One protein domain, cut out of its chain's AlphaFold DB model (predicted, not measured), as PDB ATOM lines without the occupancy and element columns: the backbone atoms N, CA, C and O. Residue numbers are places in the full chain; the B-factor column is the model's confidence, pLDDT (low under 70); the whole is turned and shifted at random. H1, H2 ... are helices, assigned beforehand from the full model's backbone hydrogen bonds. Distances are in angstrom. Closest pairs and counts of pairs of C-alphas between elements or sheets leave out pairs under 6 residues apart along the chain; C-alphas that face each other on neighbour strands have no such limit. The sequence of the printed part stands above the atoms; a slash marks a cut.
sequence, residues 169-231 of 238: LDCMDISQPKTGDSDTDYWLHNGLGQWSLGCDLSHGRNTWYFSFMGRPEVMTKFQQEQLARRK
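This is residues 169 to 231 of the 238 residues of an uncharacterized protein of Lachnellula willkommii (UniProt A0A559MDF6). A single helical arm, H4, sticks out with its residues 217 to 231 from a small body in which the last residue of the short helix H3, Ser 211, meets the short helix H1 at nearly a right angle and H2 lies near H3, with a long loop, residues 193 to 204, at the end of the body far from the arm. The arm makes the length of the whole. The printed part has 63 residues with four named helices, H1, H2, H3 and H4 along the chain, and no named strand; the class is all helix. The whole is loose, with a radius of gyration of the C-alphas of 13.8 A, and spans 44 by 22 by 19 A.

H4, residues 216 to 231, touches no helix, and its residues 217 to 231 stand free. H3, residues 205 to 211, touches H1, residues 169 to 174; their closest C-alphas, those of Met 172 and Ser 211, are 5.2 A apart. The lines of H1 and H3 are about perpendicular, at 85 degrees. H2, residues 182 to 192, touches no helix but is near H3, with 5 pairs of C-alphas within 10 A and the closest at 8.3 A. H1 and H2 are apart. In H1, H2, H3 and H4 every O i to N i+4 pair is within hydrogen-bond range.

H4 is 22.3 A long, from C-alpha 216 at (143.005, 116.551, 166.238) to C-alpha 231 at (140.548, 124.653, 186.820). H2 measures 15.6 A, H3 9.8 A and H1 8.6 A from first to last C-alpha. H1 begins at C-alpha 169, at (152.305, 107.522, 157.609).

The C-alphas of Ser 202 and Lys 231, the two farthest apart, are 44.2 A apart. Without residues 217 to 231 the body spans 25 by 21 by 16 A. The printed part has no cut. The link from H2 to H3 is long, with 12 residues; H1 to H2 is short and H3 to H4 tight. Mean pLDDT of the printed part is 77.2; it is under 70 at residues 177 to 182, 214 to 223 and 230.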
ATOM      1  N   LEU A 169     152.925 106.319 158.173       93.75
ATOM      2  CA  LEU A 169     152.305 107.522 157.609       93.75
ATOM      3  C   LEU A 169     150.939 107.218 156.983       93.75
ATOM      4  O   LEU A 169     150.014 107.994 157.184       93.75
ATOM      5  N   ASP A 170     150.776 106.064 156.335       91.62
ATOM      6  CA  ASP A 170     149.497 105.674 155.729       91.62
ATOM      7  C   ASP A 170     148.418 105.468 156.796       91.62
ATOM      8  O   ASP A 170     147.308 105.974 156.681       91.62
ATOM      9  N   CYS A 171     148.756 104.796 157.904       89.75
ATOM     10  CA  CYS A 171     147.844 104.663 159.043       89.75
ATOM     11  C   CYS A 171     147.519 106.015 159.691       89.75
ATOM     12  O   CYS A 171     146.401 106.207 160.171       89.75
ATOM     13  N   MET A 172     148.485 106.939 159.723       89.06
ATOM     14  CA  MET A 172     148.253 108.300 160.198       89.06
ATOM     15  C   MET A 172     147.273 109.040 159.280       89.06
ATOM     16  O   MET A 172     146.320 109.612 159.809       89.06
ATOM     17  N   ASP A 173     147.444 108.972 157.954       85.88
ATOM     18  CA  ASP A 173     146.533 109.586 156.968       85.88
ATOM     19  C   ASP A 173     145.130 108.974 157.042       85.88
ATOM     20  O   ASP A 173     144.148 109.701 157.158       85.88
ATOM     21  N   ILE A 174     145.020 107.641 157.094       78.75
ATOM     22  CA  ILE A 174     143.735 106.931 157.231       78.75
ATOM     23  C   ILE A 174     143.001 107.346 158.513       78.75
ATOM     24  O   ILE A 174     141.775 107.432 158.532       78.75
ATOM     25  N   SER A 175     143.733 107.629 159.596       72.12
ATOM     26  CA  SER A 175     143.132 108.076 160.858       72.12
ATOM     27  C   SER A 175     142.602 109.516 160.823       72.12
ATOM     28  O   SER A 175     141.926 109.940 161.767       72.12
ATOM     29  N   GLN A 176     142.884 110.261 159.748       70.62
ATOM     30  CA  GLN A 176     142.274 111.553 159.457       70.62
ATOM     31  C   GLN A 176     141.063 111.335 158.532       70.62
ATOM     32  O   GLN A 176     141.226 111.091 157.335       70.62
ATOM     33  N   PRO A 177     139.820 111.393 159.044       60.75
ATOM     34  CA  PRO A 177     138.658 111.110 158.214       60.75
ATOM     35  C   PRO A 177     138.510 112.168 157.116       60.75
ATOM     36  O   PRO A 177     138.330 113.351 157.404       60.75
ATOM     37  N   LYS A 178     138.521 111.729 155.851       57.88
ATOM     38  CA  LYS A 178     138.139 112.559 154.692       57.88
ATOM     39  C   LYS A 178     136.606 112.723 154.625       57.88
ATOM     40  O   LYS A 178     136.124 113.750 154.161       57.88
ATOM     41  N   THR A 179     135.858 111.752 155.173       53.47
ATOM     42  CA  THR A 179     134.396 111.725 155.416       53.47
ATOM     43  C   THR A 179     134.065 110.645 156.471       53.47
ATOM     44  O   THR A 179     134.759 109.637 156.485       53.47
ATOM     45  N   GLY A 180     133.003 110.779 157.285       61.72
ATOM     46  CA  GLY A 180     132.488 109.684 158.148       61.72
ATOM     47  C   GLY A 180     132.798 109.776 159.655       61.72
ATOM     48  O   GLY A 180     133.209 110.830 160.145       61.72
ATOM     49  N   ASP A 181     132.543 108.690 160.402       69.25
ATOM     50  CA  ASP A 181     132.813 108.547 161.846       69.25
ATOM     51  C   ASP A 181     134.120 107.775 162.096       69.25
ATOM     52  O   ASP A 181     134.240 106.599 161.762       69.25
ATOM     53  N   SER A 182     135.084 108.435 162.744       66.44
ATOM     54  CA  SER A 182     136.424 107.881 162.965       66.44
ATOM     55  C   SER A 182     136.437 106.705 163.936       66.44
ATOM     56  O   SER A 182     137.332 105.866 163.854       66.44
ATOM     57  N   ASP A 183     135.474 106.644 164.859       72.00
ATOM     58  CA  ASP A 183     135.397 105.549 165.825       72.00
ATOM     59  C   ASP A 183     134.916 104.274 165.127       72.00
ATOM     60  O   ASP A 183     135.497 103.206 165.313       72.00
ATOM     61  N   THR A 184     133.910 104.395 164.258       74.50
ATOM     62  CA  THR A 184     133.446 103.297 163.403       74.50
ATOM     63  C   THR A 184     134.570 102.770 162.508       74.50
ATOM     64  O   THR A 184     134.797 101.560 162.486       74.50
ATOM     65  N   ASP A 185     135.324 103.651 161.843       71.44
ATOM     66  CA  ASP A 185     136.455 103.250 160.991       71.44
ATOM     67  C   ASP A 185     137.557 102.547 161.795       71.44
ATOM     68  O   ASP A 185     138.078 101.508 161.378       71.44
ATOM     69  N   TYR A 186     137.867 103.061 162.990       74.88
ATOM     70  CA  TYR A 186     138.815 102.432 163.907       74.88
ATOM     71  C   TYR A 186     138.378 101.017 164.296       74.88
ATOM     72  O   TYR A 186     139.167 100.077 164.179       74.88
ATOM     73  N   TRP A 187     137.136 100.845 164.763       77.12
ATOM     74  CA  TRP A 187     136.635  99.549 165.229       77.12
ATOM     75  C   TRP A 187     136.467  98.549 164.091       77.12
ATOM     76  O   TRP A 187     136.805  97.377 164.268       77.12
ATOM     77  N   LEU A 188     135.988  99.007 162.932       76.06
ATOM     78  CA  LEU A 188     135.852  98.176 161.744       76.06
ATOM     79  C   LEU A 188     137.215  97.676 161.297       76.06
ATOM     80  O   LEU A 188     137.384  96.468 161.139       76.06
ATOM     81  N   HIS A 189     138.193  98.581 161.160       73.88
ATOM     82  CA  HIS A 189     139.541  98.173 160.814       73.88
ATOM     83  C   HIS A 189     140.031  97.190 161.872       73.88
ATOM     84  O   HIS A 189     140.271  96.048 161.495       73.88
ATOM     85  N   ASN A 190     140.033  97.545 163.171       78.62
ATOM     86  CA  ASN A 190     140.468  96.685 164.288       78.62
ATOM     87  C   ASN A 190     139.809  95.286 164.324       78.62
ATOM     88  O   ASN A 190     140.400  94.341 164.851       78.62
ATOM     89  N   GLY A 191     138.611  95.126 163.761       78.31
ATOM     90  CA  GLY A 191     137.944  93.832 163.615       78.31
ATOM     91  C   GLY A 191     138.487  92.957 162.477       78.31
ATOM     92  O   GLY A 191     138.466  91.734 162.595       78.31
ATOM     93  N   LEU A 192     139.004  93.549 161.393       81.12
ATOM     94  CA  LEU A 192     139.435  92.829 160.184       81.12
ATOM     95  C   LEU A 192     140.767  92.079 160.336       81.12
ATOM     96  O   LEU A 192     141.053  91.170 159.561       81.12
ATOM     97  N   GLY A 193     141.610  92.450 161.298       81.12
ATOM     98  CA  GLY A 193     142.919  91.817 161.512       81.12
ATOM     99  C   GLY A 193     144.015  92.220 160.517       81.12
ATOM    100  O   GLY A 193     145.157  91.792 160.676       81.12
ATOM    101  N   GLN A 194     143.697  93.022 159.496       85.50
ATOM    102  CA  GLN A 194     144.572  93.308 158.353       85.50
ATOM    103  C   GLN A 194     145.277  94.666 158.483       85.50
ATOM    104  O   GLN A 194     145.073  95.572 157.685       85.50
ATOM    105  N   TRP A 195     146.138  94.800 159.495       88.38
ATOM    106  CA  TRP A 195     146.670  96.099 159.936       88.38
ATOM    107  C   TRP A 195     147.479  96.895 158.926       88.38
ATOM    108  O   TRP A 195     147.439  98.118 158.986       88.38
ATOM    109  N   SER A 196     148.200  96.230 158.029       91.31
ATOM    110  CA  SER A 196     149.029  96.889 157.015       91.31
ATOM    111  C   SER A 196     148.382  96.926 155.632       91.31
ATOM    112  O   SER A 196     149.080  97.170 154.648       91.31
ATOM    113  N   LEU A 197     147.091  96.592 155.505       88.94
ATOM    114  CA  LEU A 197     146.425  96.607 154.206       88.94
ATOM    115  C   LEU A 197     146.414  98.039 153.654       88.94
ATOM    116  O   LEU A 197     145.948  98.959 154.317       88.94
ATOM    117  N   GLY A 198     146.941  98.218 152.441       87.25
ATOM    118  CA  GLY A 198     147.028  99.532 151.797       87.25
ATOM    119  C   GLY A 198     148.144 100.441 152.323       87.25
ATOM    120  O   GLY A 198     148.183 101.597 151.927       87.25
ATOM    121  N   CYS A 199     149.039  99.940 153.182       92.38
ATOM    122  CA  CYS A 199     150.199 100.692 153.671       92.38
ATOM    123  C   CYS A 199     151.472 100.349 152.873       92.38
ATOM    124  O   CYS A 199     151.711  99.188 152.530       92.38
ATOM    125  N   ASP A 200     152.350 101.332 152.679       90.75
ATOM    126  CA  ASP A 200     153.683 101.183 152.077       90.75
ATOM    127  C   ASP A 200     154.671 100.426 152.981       90.75
ATOM    128  O   ASP A 200     155.740  99.960 152.553       90.75
ATOM    129  N   LEU A 201     154.329 100.322 154.264       91.75
ATOM    130  CA  LEU A 201     155.057  99.587 155.283       91.75
ATOM    131  C   LEU A 201     154.272  98.328 155.673       91.75
ATOM    132  O   LEU A 201     153.147  98.409 156.152       91.75
ATOM    133  N   SER A 202     154.897  97.156 155.557       93.62
ATOM    134  CA  SER A 202     154.369  95.943 156.192       93.62
ATOM    135  C   SER A 202     154.567  96.041 157.705       93.62
ATOM    136  O   SER A 202     155.698  96.216 158.166       93.62
ATOM    137  N   HIS A 203     153.479  95.965 158.472       94.25
ATOM    138  CA  HIS A 203     153.507  96.174 159.916       94.25
ATOM    139  C   HIS A 203     152.357  95.481 160.657       94.25
ATOM    140  O   HIS A 203     151.340  95.098 160.079       94.25
ATOM    141  N   GLY A 204     152.515  95.340 161.972       92.00
ATOM    142  CA  GLY A 204     151.540  94.681 162.833       92.00
ATOM    143  C   GLY A 204     150.512  95.618 163.470       92.00
ATOM    144  O   GLY A 204     150.414  96.815 163.173       92.00
ATOM    145  N   ARG A 205     149.773  95.046 164.430       91.44
ATOM    146  CA  ARG A 205     148.710  95.717 165.194       91.44
ATOM    147  C   ARG A 205     149.197  96.948 165.933       91.44
ATOM    148  O   ARG A 205     148.506  97.953 165.949       91.44
ATOM    149  N   ASN A 206     150.352  96.862 166.583       92.94
ATOM    150  CA  ASN A 206     150.826  97.955 167.428       92.94
ATOM    151  C   ASN A 206     151.249  99.153 166.583       92.94
ATOM    152  O   ASN A 206     150.933 100.279 166.940       92.94
ATOM    153  N   THR A 207     151.907  98.918 165.445       95.12
ATOM    154  CA  THR A 207     152.233  99.985 164.495       95.12
ATOM    155  C   THR A 207     150.970 100.688 164.022       95.12
ATOM    156  O   THR A 207     150.906 101.908 164.130       95.12
ATOM    157  N   TRP A 208     149.942  99.940 163.616       92.19
ATOM    158  CA  TRP A 208     148.638 100.519 163.291       92.19
ATOM    159  C   TRP A 208     148.046 101.301 164.475       92.19
ATOM    160  O   TRP A 208     147.762 102.482 164.335       92.19
ATOM    161  N   TYR A 209     147.948 100.689 165.658       89.88
ATOM    162  CA  TYR A 209     147.346 101.285 166.854       89.88
ATOM    163  C   TYR A 209     148.007 102.609 167.267       89.88
ATOM    164  O   TYR A 209     147.313 103.593 167.496       89.88
ATOM    165  N   PHE A 210     149.341 102.655 167.337       91.94
ATOM    166  CA  PHE A 210     150.073 103.871 167.716       91.94
ATOM    167  C   PHE A 210     150.108 104.919 166.593       91.94
ATOM    168  O   PHE A 210     150.292 106.103 166.867       91.94
ATOM    169  N   SER A 211     149.924 104.501 165.339       92.12
ATOM    170  CA  SER A 211     149.822 105.412 164.190       92.12
ATOM    171  C   SER A 211     148.403 105.928 163.976       92.12
ATOM    172  O   SER A 211     148.226 106.949 163.321       92.12
ATOM    173  N   PHE A 212     147.397 105.259 164.542       83.31
ATOM    174  CA  PHE A 212     146.009 105.683 164.463       83.31
ATOM    175  C   PHE A 212     145.773 106.827 165.444       83.31
ATOM    176  O   PHE A 212     145.515 106.652 166.635       83.31
ATOM    177  N   MET A 213     145.937 108.041 164.936       74.69
ATOM    178  CA  MET A 213     146.081 109.225 165.758       74.69
ATOM    179  C   MET A 213     144.740 109.842 166.174       74.69
ATOM    180  O   MET A 213     144.727 110.603 167.139       74.69
ATOM    181  N   GLY A 214     143.620 109.501 165.528       64.12
ATOM    182  CA  GLY A 214     142.286 110.048 165.822       64.12
ATOM    183  C   GLY A 214     142.147 111.541 165.471       64.12
ATOM    184  O   GLY A 214     143.098 112.182 165.030       64.12
ATOM    185  N   ARG A 215     140.976 112.160 165.689       62.16
ATOM    186  CA  ARG A 215     140.722 113.561 165.276       62.16
ATOM    187  C   ARG A 215     141.508 114.584 166.121       62.16
ATOM    188  O   ARG A 215     141.325 114.633 167.342       62.16
ATOM    189  N   PRO A 216     142.349 115.451 165.523       57.47
ATOM    190  CA  PRO A 216     143.005 116.551 166.238       57.47
ATOM    191  C   PRO A 216     142.012 117.468 166.966       57.47
ATOM    192  O   PRO A 216     142.240 117.832 168.118       57.47
ATOM    193  N   GLU A 217     140.873 117.762 166.341       57.94
ATOM    194  CA  GLU A 217     139.834 118.664 166.857       57.94
ATOM    195  C   GLU A 217     139.076 118.091 168.061       57.94
ATOM    196  O   GLU A 217     138.965 118.758 169.088       57.94
ATOM    197  N   VAL A 218     138.610 116.838 167.978       62.03
ATOM    198  CA  VAL A 218     137.904 116.164 169.090       62.03
ATOM    199  C   VAL A 218     138.815 116.040 170.301       62.03
ATOM    200  O   VAL A 218     138.396 116.279 171.429       62.03
ATOM    201  N   MET A 219     140.091 115.747 170.067       57.09
ATOM    202  CA  MET A 219     141.080 115.656 171.133       57.09
ATOM    203  C   MET A 219     141.451 117.017 171.711       57.09
ATOM    204  O   MET A 219     141.618 117.123 172.921       57.09
ATOM    205  N   THR A 220     141.551 118.062 170.889       59.91
ATOM    206  CA  THR A 220     141.782 119.432 171.372       59.91
ATOM    207  C   THR A 220     140.605 119.885 172.228       59.91
ATOM    208  O   THR A 220     140.810 120.394 173.327       59.91
ATOM    209  N   LYS A 221     139.375 119.611 171.782       66.50
ATOM    210  CA  LYS A 221     138.154 119.880 172.542       66.50
ATOM    211  C   LYS A 221     138.124 119.097 173.857       66.50
ATOM    212  O   LYS A 221     137.926 119.692 174.910       66.50
ATOM    213  N   PHE A 222     138.434 117.800 173.832       66.31
ATOM    214  CA  PHE A 222     138.539 116.986 175.043       66.31
ATOM    215  C   PHE A 222     139.614 117.518 176.002       66.31
ATOM    216  O   PHE A 222     139.366 117.657 177.194       66.31
ATOM    217  N   GLN A 223     140.805 117.868 175.508       62.62
ATOM    218  CA  GLN A 223     141.880 118.431 176.330       62.62
ATOM    219  C   GLN A 223     141.491 119.786 176.933       62.62
ATOM    220  O   GLN A 223     141.767 120.025 178.109       62.62
ATOM    221  N   GLN A 224     140.816 120.650 176.169       71.25
ATOM    222  CA  GLN A 224     140.255 121.908 176.668       71.25
ATOM    223  C   GLN A 224     139.211 121.657 177.764       71.25
ATOM    224  O   GLN A 224     139.272 122.295 178.814       71.25
ATOM    225  N   GLU A 225     138.318 120.682 177.579       71.81
ATOM    226  CA  GLU A 225     137.334 120.271 178.586       71.81
ATOM    227  C   GLU A 225     138.001 119.702 179.853       71.81
ATOM    228  O   GLU A 225     137.618 120.063 180.966       71.81
ATOM    229  N   GLN A 226     139.044 118.874 179.726       71.00
ATOM    230  CA  GLN A 226     139.803 118.359 180.876       71.00
ATOM    231  C   GLN A 226     140.549 119.471 181.628       71.00
ATOM    232  O   GLN A 226     140.587 119.477 182.862       71.00
ATOM    233  N   LEU A 227     141.130 120.434 180.908       71.31
ATOM    234  CA  LEU A 227     141.774 121.606 181.505       71.31
ATOM    235  C   LEU A 227     140.759 122.505 182.220       71.31
ATOM    236  O   LEU A 227     141.057 122.994 183.310       71.31
ATOM    237  N   ALA A 228     139.566 122.689 181.651       74.31
ATOM    238  CA  ALA A 228     138.477 123.425 182.286       74.31
ATOM    239  C   ALA A 228     138.014 122.736 183.580       74.31
ATOM    240  O   ALA A 228     137.917 123.394 184.611       74.31
ATOM    241  N   ARG A 229     137.843 121.405 183.576       71.31
ATOM    242  CA  ARG A 229     137.499 120.618 184.780       71.31
ATOM    243  C   ARG A 229     138.555 120.733 185.881       71.31
ATOM    244  O   ARG A 229     138.214 120.933 187.040       71.31
ATOM    245  N   ARG A 230     139.842 120.667 185.522       68.00
ATOM    246  CA  ARG A 230     140.963 120.843 186.467       68.00
ATOM    247  C   ARG A 230     141.034 122.245 187.071       68.00
ATOM    248  O   ARG A 230     141.492 122.387 188.200       68.00
ATOM    249  N   LYS A 231     140.627 123.273 186.323       70.62
ATOM    250  CA  LYS A 231     140.548 124.653 186.820       70.62
ATOM    251  C   LYS A 231     139.301 124.881 187.678       70.62
ATOM    252  O   LYS A 231     139.414 125.552 188.694       70.62
TER     253      LYS A 231